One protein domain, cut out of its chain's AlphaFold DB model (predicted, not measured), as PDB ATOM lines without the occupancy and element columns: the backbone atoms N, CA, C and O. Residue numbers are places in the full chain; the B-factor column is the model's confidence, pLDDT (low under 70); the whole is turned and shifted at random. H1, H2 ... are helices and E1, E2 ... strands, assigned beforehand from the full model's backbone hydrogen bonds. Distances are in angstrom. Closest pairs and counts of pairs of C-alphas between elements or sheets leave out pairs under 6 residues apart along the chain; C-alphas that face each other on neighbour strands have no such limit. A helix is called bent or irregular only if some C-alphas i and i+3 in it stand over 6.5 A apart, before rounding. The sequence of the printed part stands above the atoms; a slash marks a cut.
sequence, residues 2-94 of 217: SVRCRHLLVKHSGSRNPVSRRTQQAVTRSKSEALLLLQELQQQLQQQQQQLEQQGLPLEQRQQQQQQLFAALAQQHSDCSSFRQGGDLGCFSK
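AT A GLANCE: This is residues 2 to 94 of the 217 residues of the protein "Peptidyl-prolyl cis-trans isomerase" of Eimeria necatrix (UniProt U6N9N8). A long helical hairpin, H1 and H2 side by side, makes the longest axis, and a small ribbon of two strands, E1 and E2, stands off to the side of H2; the printed part begins in E1 and ends at Lys 94, just after E2. The short H3 packs on the last part of H2, and the long link of residues 7 to 30 loops at the end of the hairpin away from its turn, where residues 54 to 60 stand free. The printed part has 93 residues with three named helices and two named strands, in the order E1, H1, H2, H3, E2; the sheet is E1 - E2, antiparallel, and the class is mostly helix. It is only just compact, close to loose, with a radius of gyration of the C-alphas of 14.7 A, and it spans 43 by 30 by 23 A.

HOW THE PARTS SIT: E1, residues 2 to 6, and E2, residues 88 to 93, are antiparallel neighbours, with 158 degrees between their directions. The C-alphas of Arg 6 and Asp 88 face each other at 4.2 A. N 3 and O 92 are within hydrogen-bond range at 3.0 A, and so are N 92 and O 3 at 2.9 A. H1, residues 31 to 54, and H2, residues 59 to 77, form a helical hairpin: they touch, at a shallow tilt of 23 degrees, opposite ways. Their closest C-alphas are those of Leu 52 and Arg 62, 5.9 A apart. H3, residues 81 to 85, touches H2 at residues 71 to 77 alone; the closest C-alphas are those of Gln 75 and Phe 83, 4.5 A apart. The closest C-alphas of H3 and E2, those of Ser 82 and Asp 88, are 5.8 A apart. H1 is apart from H3 and from E2, and E1 is only just apart from H2, at 8.2 A. In H1 and H2 every O i to N i+4 pair is within hydrogen-bond range; in H3 it is 0 of 1, with 1 of 2 O i to N i+3 pairs within range.

IN THESE COORDINATES: E1 begins at C-alpha 2, (-37.548, -28.320, 47.800), and is 13.7 A long. H1 runs 34.8 A from C-alpha 31, (-49.301, -42.603, 22.021), and H2 measures 26.6 A. H3 is 8.4 A long and only just irregular, with C-alphas 81 and 84 6.6 A apart. E2 is 14.8 A long and ends at C-alpha 93, (-38.890, -32.705, 48.201).

THE WHOLE: The C-alphas of Arg 16 and Gly 56 are the two farthest apart, at 43.9 A, while those of Ser 2 and Lys 94 are 7.5 A apart. The printed part has no cut. The link from E1 to H1 is long, 24 residues; those from H1 to H2, H2 to H3 and H3 to E2 are tight. Mean pLDDT of the printed part is 93.9, and no printed residue is under 70.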
ATOM      1  N   SER A   2     -36.263 -28.167  48.484       87.88
ATOM      2  CA  SER A   2     -37.548 -28.320  47.800       87.88
ATOM      3  C   SER A   2     -37.521 -27.541  46.487       87.88
ATOM      4  O   SER A   2     -36.810 -26.543  46.374       87.88
ATOM      5  N   VAL A   3     -38.271 -28.012  45.494       91.69
ATOM      6  CA  VAL A   3     -38.426 -27.352  44.189       91.69
ATOM      7  C   VAL A   3     -39.903 -27.124  43.911       91.69
ATOM      8  O   VAL A   3     -40.738 -27.930  44.323       91.69
ATOM      9  N   ARG A   4     -40.226 -26.029  43.219       92.38
ATOM     10  CA  ARG A   4     -41.572 -25.755  42.709       92.38
ATOM     11  C   ARG A   4     -41.553 -25.859  41.197       92.38
ATOM     12  O   ARG A   4     -40.747 -25.199  40.546       92.38
ATOM     13  N   CYS A   5     -42.448 -26.666  40.644       91.44
ATOM     14  CA  CYS A   5     -42.510 -26.899  39.206       91.44
ATOM     15  C   CYS A   5     -43.946 -26.797  38.704       91.44
ATOM     16  O   CYS A   5     -44.895 -27.146  39.405       91.44
ATOM     17  N   ARG A   6     -44.080 -26.378  37.447       93.75
ATOM     18  CA  ARG A   6     -45.311 -26.547  36.679       93.75
ATOM     19  C   ARG A   6     -45.107 -27.657  35.662       93.75
ATOM     20  O   ARG A   6     -43.992 -27.851  35.181       93.75
ATOM     21  N   HIS A   7     -46.162 -28.388  35.340       93.69
ATOM     22  CA  HIS A   7     -46.096 -29.432  34.328       93.69
ATOM     23  C   HIS A   7     -47.335 -29.456  33.433       93.69
ATOM     24  O   HIS A   7     -48.411 -28.975  33.798       93.69
ATOM     25  N   LEU A   8     -47.177 -30.065  32.264       94.12
ATOM     26  CA  LEU A   8     -48.261 -30.353  31.341       94.12
ATOM     27  C   LEU A   8     -48.221 -31.853  31.053       94.12
ATOM     28  O   LEU A   8     -47.206 -32.377  30.601       94.12
ATOM     29  N   LEU A   9     -49.307 -32.556  31.377       95.00
ATOM     30  CA  LEU A   9     -49.409 -33.998  31.179       95.00
ATOM     31  C   LEU A   9     -50.450 -34.286  30.105       95.00
ATOM     32  O   LEU A   9     -51.626 -34.026  30.327       95.00
ATOM     33  N   VAL A  10     -50.047 -34.899  28.999       95.69
ATOM     34  CA  VAL A  10     -50.977 -35.439  27.999       95.69
ATOM     35  C   VAL A  10     -50.976 -36.957  28.120       95.69
ATOM     36  O   VAL A  10     -49.941 -37.604  27.973       95.69
ATOM     37  N   LYS A  11     -52.137 -37.541  28.414       95.94
ATOM     38  CA  LYS A  11     -52.310 -38.995  28.470       95.94
ATOM     39  C   LYS A  11     -52.607 -39.569  27.086       95.94
ATOM     40  O   LYS A  11     -53.034 -38.864  26.171       95.94
ATOM     41  N   HIS A  12     -52.463 -40.883  26.980       97.19
ATOM     42  CA  HIS A  12     -52.841 -41.696  25.823       97.19
ATOM     43  C   HIS A  12     -53.531 -42.993  26.278       97.19
ATOM     44  O   HIS A  12     -53.512 -43.320  27.465       97.19
ATOM     45  N   SER A  13     -54.084 -43.762  25.341       93.88
ATOM     46  CA  SER A  13     -54.812 -45.014  25.603       93.88
ATOM     47  C   SER A  13     -54.013 -46.035  26.428       93.88
ATOM     48  O   SER A  13     -54.539 -46.632  27.359       93.88
ATOM     49  N   GLY A  14     -52.712 -46.177  26.159       91.69
ATOM     50  CA  GLY A  14     -51.794 -47.021  26.946       91.69
ATOM     51  C   GLY A  14     -51.311 -46.448  28.293       91.69
ATOM     52  O   GLY A  14     -50.370 -46.983  28.871       91.69
ATOM     53  N   SER A  15     -51.857 -45.328  28.777       91.69
ATOM     54  CA  SER A  15     -51.500 -44.788  30.099       91.69
ATOM     55  C   SER A  15     -52.056 -45.680  31.214       91.69
ATOM     56  O   SER A  15     -53.178 -46.157  31.104       91.69
ATOM     57  N   ARG A  16     -51.334 -45.833  32.339       91.44
ATOM     58  CA  ARG A  16     -51.768 -46.664  33.492       91.44
ATOM     59  C   ARG A  16     -53.195 -46.360  33.971       91.44
ATOM     60  O   ARG A  16     -53.892 -47.244  34.446       91.44
ATOM     61  N   ASN A  17     -53.606 -45.099  33.877       90.69
ATOM     62  CA  ASN A  17     -54.983 -44.674  34.090       90.69
ATOM     63  C   ASN A  17     -55.373 -43.721  32.948       90.69
ATOM     64  O   ASN A  17     -55.076 -42.519  33.053       90.69
ATOM     65  N   PRO A  18     -56.000 -44.225  31.869       94.56
ATOM     66  CA  PRO A  18     -56.332 -43.455  30.678       94.56
ATOM     67  C   PRO A  18     -57.642 -42.679  30.876       94.56
ATOM     68  O   PRO A  18     -58.544 -42.749  30.056       94.56
ATOM     69  N   VAL A  19     -57.770 -41.935  31.975       96.38
ATOM     70  CA  VAL A  19     -58.885 -41.008  32.229       96.38
ATOM     71  C   VAL A  19     -58.322 -39.615  32.478       96.38
ATOM     72  O   VAL A  19     -57.416 -39.438  33.303       96.38
ATOM     73  N   SER A  20     -58.837 -38.619  31.763       96.25
ATOM     74  CA  SER A  20     -58.426 -37.227  31.935       96.25
ATOM     75  C   SER A  20     -59.059 -36.632  33.188       96.25
ATOM     76  O   SER A  20     -60.276 -36.673  33.358       96.25
ATOM     77  N   ARG A  21     -58.256 -36.010  34.060       94.94
ATOM     78  CA  ARG A  21     -58.790 -35.278  35.224       94.94
ATOM     79  C   ARG A  21     -59.475 -33.968  34.830       94.94
ATOM     80  O   ARG A  21     -60.218 -33.419  35.643       94.94
ATOM     81  N   ARG A  22     -59.232 -33.483  33.611       95.25
ATOM     82  CA  ARG A  22     -59.826 -32.266  33.060       95.25
ATOM     83  C   ARG A  22     -61.210 -32.531  32.484       95.25
ATOM     84  O   ARG A  22     -62.159 -31.886  32.908       95.25
ATOM     85  N   THR A  23     -61.339 -33.500  31.577       94.81
ATOM     86  CA  THR A  23     -62.628 -33.803  30.924       94.81
ATOM     87  C   THR A  23     -63.469 -34.841  31.665       94.81
ATOM     88  O   THR A  23     -64.640 -34.995  31.342       94.81
ATOM     89  N   GLN A  24     -62.895 -35.561  32.639       95.38
ATOM     90  CA  GLN A  24     -63.514 -36.720  33.308       95.38
ATOM     91  C   GLN A  24     -63.897 -37.862  32.347       95.38
ATOM     92  O   GLN A  24     -64.700 -38.722  32.692       95.38
ATOM     93  N   GLN A  25     -63.308 -37.893  31.148       95.50
ATOM     94  CA  GLN A  25     -63.574 -38.907  30.126       95.50
ATOM     95  C   GLN A  25     -62.359 -39.812  29.900       95.50
ATOM     96  O   GLN A  25     -61.212 -39.436  30.178       95.50
ATOM     97  N   ALA A  26     -62.627 -41.007  29.371       96.00
ATOM     98  CA  ALA A  26     -61.594 -41.930  28.930       96.00
ATOM     99  C   ALA A  26     -60.796 -41.336  27.758       96.00
ATOM    100  O   ALA A  26     -61.341 -40.728  26.839       96.00
ATOM    101  N   VAL A  27     -59.483 -41.512  27.804       96.44
ATOM    102  CA  VAL A  27     -58.532 -41.024  26.815       96.44
ATOM    103  C   VAL A  27     -58.343 -42.100  25.752       96.44
ATOM    104  O   VAL A  27     -57.715 -43.126  26.005       96.44
ATOM    105  N   THR A  28     -58.872 -41.850  24.558       96.31
ATOM    106  CA  THR A  28     -58.831 -42.789  23.422       96.31
ATOM    107  C   THR A  28     -57.673 -42.539  22.458       96.31
ATOM    108  O   THR A  28     -57.327 -43.433  21.689       96.31
ATOM    109  N   ARG A  29     -57.042 -41.359  22.518       96.06
ATOM    110  CA  ARG A  29     -55.928 -40.984  21.633       96.06
ATOM    111  C   ARG A  29     -54.731 -41.925  21.773       96.06
ATOM    112  O   ARG A  29     -54.416 -42.403  22.870       96.06
ATOM    113  N   SER A  30     -54.044 -42.158  20.667       97.44
ATOM    114  CA  SER A  30     -52.841 -42.982  20.584       97.44
ATOM    115  C   SER A  30     -51.625 -42.319  21.244       97.44
ATOM    116  O   SER A  30     -51.611 -41.127  21.563       97.44
ATOM    117  N   LYS A  31     -50.566 -43.109  21.465       94.88
ATOM    118  CA  LYS A  31     -49.301 -42.603  22.021       94.88
ATOM    119  C   LYS A  31     -48.632 -41.591  21.085       94.88
ATOM    120  O   LYS A  31     -48.097 -40.601  21.571       94.88
ATOM    121  N   SER A  32     -48.664 -41.824  19.773       95.94
ATOM    122  CA  SER A  32     -48.104 -40.903  18.775       95.94
ATOM    123  C   SER A  32     -48.859 -39.577  18.749       95.94
ATOM    124  O   SER A  32     -48.222 -38.533  18.788       95.94
ATOM    125  N   GLU A  33     -50.192 -39.599  18.777       93.38
ATOM    126  CA  GLU A  33     -51.003 -38.374  18.851       93.38
ATOM    127  C   GLU A  33     -50.730 -37.579  20.131       93.38
ATOM    128  O   GLU A  33     -50.622 -36.357  20.089       93.38
ATOM    129  N   ALA A  34     -50.567 -38.255  21.272       91.94
ATOM    130  CA  ALA A  34     -50.200 -37.584  22.517       91.94
ATOM    131  C   ALA A  34     -48.812 -36.922  22.445       91.94
ATOM    132  O   ALA A  34     -48.635 -35.830  22.982       91.94
ATOM    133  N   LEU A  35     -47.841 -37.557  21.776       94.19
ATOM    134  CA  LEU A  35     -46.511 -36.981  21.554       94.19
ATOM    135  C   LEU A  35     -46.557 -35.783  20.601       94.19
ATOM    136  O   LEU A  35     -45.916 -34.777  20.887       94.19
ATOM    137  N   LEU A  36     -47.338 -35.865  19.522       96.12
ATOM    138  CA  LEU A  36     -47.534 -34.748  18.595       96.12
ATOM    139  C   LEU A  36     -48.157 -33.542  19.304       96.12
ATOM    140  O   LEU A  36     -47.650 -32.436  19.167       96.12
ATOM    141  N   LEU A  37     -49.184 -33.764  20.131       94.69
ATOM    142  CA  LEU A  37     -49.798 -32.689  20.911       94.69
ATOM    143  C   LEU A  37     -48.804 -32.065  21.904       94.69
ATOM    144  O   LEU A  37     -48.764 -30.850  22.058       94.69
ATOM    145  N   LEU A  38     -47.975 -32.872  22.574       93.31
ATOM    146  CA  LEU A  38     -46.924 -32.344  23.455       93.31
ATOM    147  C   LEU A  38     -45.893 -31.510  22.687       93.31
ATOM    148  O   LEU A  38     -45.484 -30.458  23.176       93.31
ATOM    149  N   GLN A  39     -45.494 -31.963  21.498       95.56
ATOM    150  CA  GLN A  39     -44.552 -31.250  20.641       95.56
ATOM    151  C   GLN A  39     -45.125 -29.913  20.155       95.56
ATOM    152  O   GLN A  39     -44.420 -28.907  20.182       95.56
ATOM    153  N   GLU A  40     -46.397 -29.886  19.760       96.31
ATOM    154  CA  GLU A  40     -47.100 -28.660  19.370       96.31
ATOM    155  C   GLU A  40     -47.129 -27.646  20.522       96.31
ATOM    156  O   GLU A  40     -46.710 -26.503  20.356       96.31
ATOM    157  N   LEU A  41     -47.522 -28.079  21.725       94.56
ATOM    158  CA  LEU A  41     -47.564 -27.217  22.911       94.56
ATOM    159  C   LEU A  41     -46.174 -26.691  23.299       94.56
ATOM    160  O   LEU A  41     -46.033 -25.530  23.688       94.56
ATOM    161  N   GLN A  42     -45.138 -27.526  23.180       94.31
ATOM    162  CA  GLN A  42     -43.754 -27.109  23.399       94.31
ATOM    163  C   GLN A  42     -43.324 -26.051  22.378       94.31
ATOM    164  O   GLN A  42     -42.759 -25.027  22.762       94.31
ATOM    165  N   GLN A  43     -43.617 -26.272  21.094       95.56
ATOM    166  CA  GLN A  43     -43.303 -25.319  20.037       95.56
ATOM    167  C   GLN A  43     -44.015 -23.982  20.275       95.56
ATOM    168  O   GLN A  43     -43.397 -22.928  20.139       95.56
ATOM    169  N   GLN A  44     -45.277 -24.015  20.700       94.62
ATOM    170  CA  GLN A  44     -46.058 -22.818  21.001       94.62
ATOM    171  C   GLN A  44     -45.441 -22.000  22.152       94.62
ATOM    172  O   GLN A  44     -45.314 -20.779  22.057       94.62
ATOM    173  N   LEU A  45     -44.987 -22.670  23.219       93.62
ATOM    174  CA  LEU A  45     -44.285 -22.026  24.335       93.62
ATOM    175  C   LEU A  45     -42.947 -21.411  23.907       93.62
ATOM    176  O   LEU A  45     -42.627 -20.297  24.326       93.62
ATOM    177  N   GLN A  46     -42.180 -22.113  23.072       94.06
ATOM    178  CA  GLN A  46     -40.883 -21.641  22.585       94.06
ATOM    179  C   GLN A  46     -41.033 -20.442  21.642       94.06
ATOM    180  O   GLN A  46     -40.313 -19.455  21.783       94.06
ATOM    181  N   GLN A  47     -42.002 -20.486  20.724       94.06
ATOM    182  CA  GLN A  47     -42.310 -19.367  19.834       94.06
ATOM    183  C   GLN A  47     -42.725 -18.128  20.627       94.06
ATOM    184  O   GLN A  47     -42.205 -17.041  20.376       94.06
ATOM    185  N   GLN A  48     -43.602 -18.284  21.626       93.25
ATOM    186  CA  GLN A  48     -43.977 -17.163  22.485       93.25
ATOM    187  C   GLN A  48     -42.765 -16.612  23.236       93.25
ATOM    188  O   GLN A  48     -42.595 -15.398  23.316       93.25
ATOM    189  N   GLN A  49     -41.915 -17.486  23.783       91.31
ATOM    190  CA  GLN A  49     -40.706 -17.058  24.475       91.31
ATOM    191  C   GLN A  49     -39.836 -16.198  23.556       91.31
ATOM    192  O   GLN A  49     -39.543 -15.067  23.929       91.31
ATOM    193  N   GLN A  50     -39.526 -16.676  22.346       92.94
ATOM    194  CA  GLN A  50     -38.746 -15.950  21.336       92.94
ATOM    195  C   GLN A  50     -39.359 -14.588  20.985       92.94
ATOM    196  O   GLN A  50     -38.647 -13.587  20.923       92.94
ATOM    197  N   GLN A  51     -40.681 -14.524  20.803       92.06
ATOM    198  CA  GLN A  51     -41.387 -13.268  20.541       92.06
ATOM    199  C   GLN A  51     -41.235 -12.275  21.699       92.06
ATOM    200  O   GLN A  51     -40.964 -11.099  21.468       92.06
ATOM    201  N   LEU A  52     -41.360 -12.741  22.945       91.25
ATOM    202  CA  LEU A  52     -41.180 -11.900  24.128       91.25
ATOM    203  C   LEU A  52     -39.744 -11.374  24.247       91.25
ATOM    204  O   LEU A  52     -39.549 -10.257  24.723       91.25
ATOM    205  N   GLU A  53     -38.737 -12.147  23.827       88.25
ATOM    206  CA  GLU A  53     -37.340 -11.682  23.815       88.25
ATOM    207  C   GLU A  53     -37.117 -10.609  22.750       88.25
ATOM    208  O   GLU A  53     -36.501  -9.585  23.037       88.25
ATOM    209  N   GLN A  54     -37.669 -10.804  21.549       92.06
ATOM    210  CA  GLN A  54     -37.563  -9.843  20.447       92.06
ATOM    211  C   GLN A  54     -38.256  -8.511  20.755       92.06
ATOM    212  O   GLN A  54     -37.817  -7.465  20.287       92.06
ATOM    213  N   GLN A  55     -39.307  -8.529  21.578       91.00
ATOM    214  CA  GLN A  55     -39.990  -7.318  22.046       91.00
ATOM    215  C   GLN A  55     -39.163  -6.495  23.049       91.00
ATOM    216  O   GLN A  55     -39.558  -5.381  23.385       91.00
ATOM    217  N   GLY A  56     -38.035  -7.018  23.548       89.44
ATOM    218  CA  GLY A  56     -37.155  -6.292  24.468       89.44
ATOM    219  C   GLY A  56     -37.768  -6.026  25.848       89.44
ATOM    220  O   GLY A  56     -37.346  -5.102  26.541       89.44
ATOM    221  N   LEU A  57     -38.769  -6.813  26.258       87.50
ATOM    222  CA  LEU A  57     -39.439  -6.638  27.545       87.50
ATOM    223  C   LEU A  57     -38.517  -7.000  28.730       87.50
ATOM    224  O   LEU A  57     -37.695  -7.921  28.621       87.50
ATOM    225  N   PRO A  58     -38.693  -6.352  29.901       92.00
ATOM    226  CA  PRO A  58     -37.982  -6.712  31.124       92.00
ATOM    227  C   PRO A  58     -38.151  -8.195  31.475       92.00
ATOM    228  O   PRO A  58     -39.223  -8.773  31.276       92.00
ATOM    229  N   LEU A  59     -37.107  -8.808  32.048       88.19
ATOM    230  CA  LEU A  59     -37.078 -10.242  32.364       88.19
ATOM    231  C   LEU A  59     -38.296 -10.695  33.186       88.19
ATOM    232  O   LEU A  59     -38.890 -11.723  32.870       88.19
ATOM    233  N   GLU A  60     -38.698  -9.919  34.194       91.00
ATOM    234  CA  GLU A  60     -39.850 -10.237  35.049       91.00
ATOM    235  C   GLU A  60     -41.161 -10.296  34.258       91.00
ATOM    236  O   GLU A  60     -41.941 -11.234  34.418       91.00
ATOM    237  N   GLN A  61     -41.380  -9.345  33.343       91.31
ATOM    238  CA  GLN A  61     -42.574  -9.328  32.498       91.31
ATOM    239  C   GLN A  61     -42.581 -10.506  31.523       91.31
ATOM    240  O   GLN A  61     -43.620 -11.138  31.337       91.31
ATOM    241  N   ARG A  62     -41.422 -10.850  30.941       91.19
ATOM    242  CA  ARG A  62     -41.295 -12.035  30.075       91.19
ATOM    243  C   ARG A  62     -41.619 -13.313  30.839       91.19
ATOM    244  O   ARG A  62     -42.418 -14.118  30.370       91.19
ATOM    245  N   GLN A  63     -41.060 -13.474  32.038       91.06
ATOM    246  CA  GLN A  63     -41.338 -14.627  32.896       91.06
ATOM    247  C   GLN A  63     -42.812 -14.695  33.301       91.06
ATOM    248  O   GLN A  63     -43.395 -15.777  33.285       91.06
ATOM    249  N   GLN A  64     -43.434 -13.567  33.649       93.12
ATOM    250  CA  GLN A  64     -44.848 -13.528  34.014       93.12
ATOM    251  C   GLN A  64     -45.743 -13.935  32.837       93.12
ATOM    252  O   GLN A  64     -46.614 -14.788  33.008       93.12
ATOM    253  N   GLN A  65     -45.499 -13.394  31.641       93.75
ATOM    254  CA  GLN A  65     -46.260 -13.750  30.440       93.75
ATOM    255  C   GLN A  65     -46.051 -15.216  30.044       93.75
ATOM    256  O   GLN A  65     -47.016 -15.921  29.748       93.75
ATOM    257  N   GLN A  66     -44.817 -15.719  30.121       92.38
ATOM    258  CA  GLN A  66     -44.524 -17.128  29.857       92.38
ATOM    259  C   GLN A  66     -45.243 -18.051  30.854       92.38
ATOM    260  O   GLN A  66     -45.811 -19.070  30.463       92.38
ATOM    261  N   GLN A  67     -45.277 -17.680  32.138       93.69
ATOM    262  CA  GLN A  67     -46.011 -18.425  33.160       93.69
ATOM    263  C   GLN A  67     -47.525 -18.409  32.921       93.69
ATOM    264  O   GLN A  67     -48.175 -19.436  33.111       93.69
ATOM    265  N   GLN A  68     -48.087 -17.274  32.501       95.69
ATOM    266  CA  GLN A  68     -49.509 -17.154  32.169       95.69
ATOM    267  C   GLN A  68     -49.878 -18.015  30.960       95.69
ATOM    268  O   GLN A  68     -50.871 -18.741  31.020       95.69
ATOM    269  N   LEU A  69     -49.054 -18.004  29.907       95.69
ATOM    270  CA  LEU A  69     -49.262 -18.864  28.745       95.69
ATOM    271  C   LEU A  69     -49.190 -20.343  29.135       95.69
ATOM    272  O   LEU A  69     -50.086 -21.112  28.796       95.69
ATOM    273  N   PHE A  70     -48.170 -20.742  29.901       96.38
ATOM    274  CA  PHE A  70     -48.057 -22.117  30.386       96.38
ATOM    275  C   PHE A  70     -49.293 -22.533  31.190       96.38
ATOM    276  O   PHE A  70     -49.836 -23.618  30.984       96.38
ATOM    277  N   ALA A  71     -49.765 -21.662  32.086       96.44
ATOM    278  CA  ALA A  71     -50.953 -21.915  32.889       96.44
ATOM    279  C   ALA A  71     -52.211 -22.087  32.026       96.44
ATOM    280  O   ALA A  71     -52.992 -23.006  32.279       96.44
ATOM    281  N   ALA A  72     -52.383 -21.257  30.994       97.44
ATOM    282  CA  ALA A  72     -53.493 -21.361  30.051       97.44
ATOM    283  C   ALA A  72     -53.450 -22.686  29.271       97.44
ATOM    284  O   ALA A  72     -54.432 -23.434  29.266       97.44
ATOM    285  N   LEU A  73     -52.293 -23.040  28.703       97.25
ATOM    286  CA  LEU A  73     -52.115 -24.301  27.976       97.25
ATOM    287  C   LEU A  73     -52.340 -25.514  28.884       97.25
ATOM    288  O   LEU A  73     -52.998 -26.479  28.494       97.25
ATOM    289  N   ALA A  74     -51.859 -25.464  30.127       95.88
ATOM    290  CA  ALA A  74     -52.091 -26.522  31.099       95.88
ATOM    291  C   ALA A  74     -53.581 -26.664  31.443       95.88
ATOM    292  O   ALA A  74     -54.081 -27.786  31.484       95.88
ATOM    293  N   GLN A  75     -54.309 -25.562  31.643       96.50
ATOM    294  CA  GLN A  75     -55.755 -25.594  31.893       96.50
ATOM    295  C   GLN A  75     -56.532 -26.210  30.723       96.50
ATOM    296  O   GLN A  75     -57.483 -26.962  30.947       96.50
ATOM    297  N   GLN A  76     -56.118 -25.919  29.490       96.56
ATOM    298  CA  GLN A  76     -56.796 -26.379  28.280       96.56
ATOM    299  C   GLN A  76     -56.455 -27.827  27.909       96.56
ATOM    300  O   GLN A  76     -57.348 -28.570  27.499       96.56
ATOM    301  N   HIS A  77     -55.199 -28.248  28.079       96.38
ATOM    302  CA  HIS A  77     -54.699 -29.506  27.515       96.38
ATOM    303  C   HIS A  77     -54.246 -30.542  28.550       96.38
ATOM    304  O   HIS A  77     -54.266 -31.732  28.238       96.38
ATOM    305  N   SER A  78     -53.891 -30.151  29.781       95.94
ATOM    306  CA  SER A  78     -53.356 -31.096  30.772       95.94
ATOM    307  C   SER A  78     -54.430 -32.057  31.294       95.94
ATOM    308  O   SER A  78     -55.529 -31.664  31.680       95.94
ATOM    309  N   ASP A  79     -54.089 -33.341  31.343       95.75
ATOM    310  CA  ASP A  79     -54.901 -34.433  31.876       95.75
ATOM    311  C   ASP A  79     -54.608 -34.721  33.364       95.75
ATOM    312  O   ASP A  79     -55.252 -35.588  33.971       95.75
ATOM    313  N   CYS A  80     -53.634 -34.022  33.963       94.06
ATOM    314  CA  CYS A  80     -53.349 -34.066  35.399       94.06
ATOM    315  C   CYS A  80     -54.316 -33.164  36.176       94.06
ATOM    316  O   CYS A  80     -54.763 -32.150  35.661       94.06
ATOM    317  N   SER A  81     -54.608 -33.472  37.444       94.69
ATOM    318  CA  SER A  81     -55.460 -32.625  38.297       94.69
ATOM    319  C   SER A  81     -54.889 -31.230  38.570       94.69
ATOM    320  O   SER A  81     -55.659 -30.326  38.890       94.69
ATOM    321  N   SER A  82     -53.575 -31.043  38.412       93.38
ATOM    322  CA  SER A  82     -52.893 -29.743  38.509       93.38
ATOM    323  C   SER A  82     -53.342 -28.742  37.439       93.38
ATOM    324  O   SER A  82     -53.086 -27.550  37.595       93.38
ATOM    325  N   PHE A  83     -54.065 -29.173  36.391       95.88
ATOM    326  CA  PHE A  83     -54.602 -28.278  35.357       95.88
ATOM    327  C   PHE A  83     -55.369 -27.089  35.957       95.88
ATOM    328  O   PHE A  83     -55.219 -25.970  35.486       95.88
ATOM    329  N   ARG A  84     -56.105 -27.300  37.062       95.06
ATOM    330  CA  ARG A  84     -56.873 -26.251  37.762       95.06
ATOM    331  C   ARG A  84     -56.003 -25.114  38.300       95.06
ATOM    332  O   ARG A  84     -56.485 -24.003  38.452       95.06
ATOM    333  N   GLN A  85     -54.737 -25.400  38.588       95.75
ATOM    334  CA  GLN A  85     -53.751 -24.448  39.104       95.75
ATOM    335  C   GLN A  85     -52.755 -24.034  38.009       95.75
ATOM    336  O   GLN A  85     -51.625 -23.651  38.298       95.75
ATOM    337  N   GLY A  86     -53.132 -24.165  36.731       94.19
ATOM    338  CA  GLY A  86     -52.232 -23.855  35.620       94.19
ATOM    339  C   GLY A  86     -51.024 -24.792  35.549       94.19
ATOM    340  O   GLY A  86     -49.935 -24.378  35.164       94.19
ATOM    341  N   GLY A  87     -51.199 -26.044  35.977       93.81
ATOM    342  CA  GLY A  87     -50.144 -27.054  35.977       93.81
ATOM    343  C   GLY A  87     -49.183 -26.974  37.161       93.81
ATOM    344  O   GLY A  87     -48.246 -27.765  37.196       93.81
ATOM    345  N   ASP A  88     -49.393 -26.066  38.120       94.88
ATOM    346  CA  ASP A  88     -48.567 -25.966  39.328       94.88
ATOM    347  C   ASP A  88     -48.704 -27.209  40.215       94.88
ATOM    348  O   ASP A  88     -49.808 -27.663  40.525       94.88
ATOM    349  N   LEU A  89     -47.557 -27.774  40.591       92.06
ATOM    350  CA  LEU A  89     -47.450 -28.920  41.492       92.06
ATOM    351  C   LEU A  89     -47.139 -28.504  42.933       92.06
ATOM    352  O   LEU A  89     -47.113 -29.359  43.818       92.06
ATOM    353  N   GLY A  90     -46.903 -27.213  43.180       92.06
ATOM    354  CA  GLY A  90     -46.425 -26.724  44.465       92.06
ATOM    355  C   GLY A  90     -44.977 -27.134  44.736       92.06
ATOM    356  O   GLY A  90     -44.248 -27.575  43.843       92.06
ATOM    357  N   CYS A  91     -44.542 -26.942  45.980       92.88
ATOM    358  CA  CYS A  91     -43.203 -27.324  46.414       92.88
ATOM    359  C   CYS A  91     -43.168 -28.802  46.808       92.88
ATOM    360  O   CYS A  91     -43.974 -29.232  47.632       92.88
ATOM    361  N   PHE A  92     -42.191 -29.552  46.301       92.56
ATOM    362  CA  PHE A  92     -41.956 -30.934  46.718       92.56
ATOM    363  C   PHE A  92     -40.473 -31.210  46.989       92.56
ATOM    364  O   PHE A  92     -39.580 -30.526  46.483       92.56
ATOM    365  N   SER A  93     -40.222 -32.204  47.839       93.12
ATOM    366  CA  SER A  93     -38.890 -32.705  48.201       93.12
ATOM    367  C   SER A  93     -38.591 -34.035  47.505       93.12
ATOM    368  O   SER A  93     -39.491 -34.678  46.961       93.12
ATOM    369  N   LYS A  94     -37.327 -34.472  47.547       92.25
ATOM    370  CA  LYS A  94     -36.924 -35.793  47.040       92.25
ATOM    371  C   LYS A  94     -37.735 -36.919  47.698       92.25
ATOM    372  O   LYS A  94     -37.996 -36.868  48.898       92.25
TER     373      LYS A  94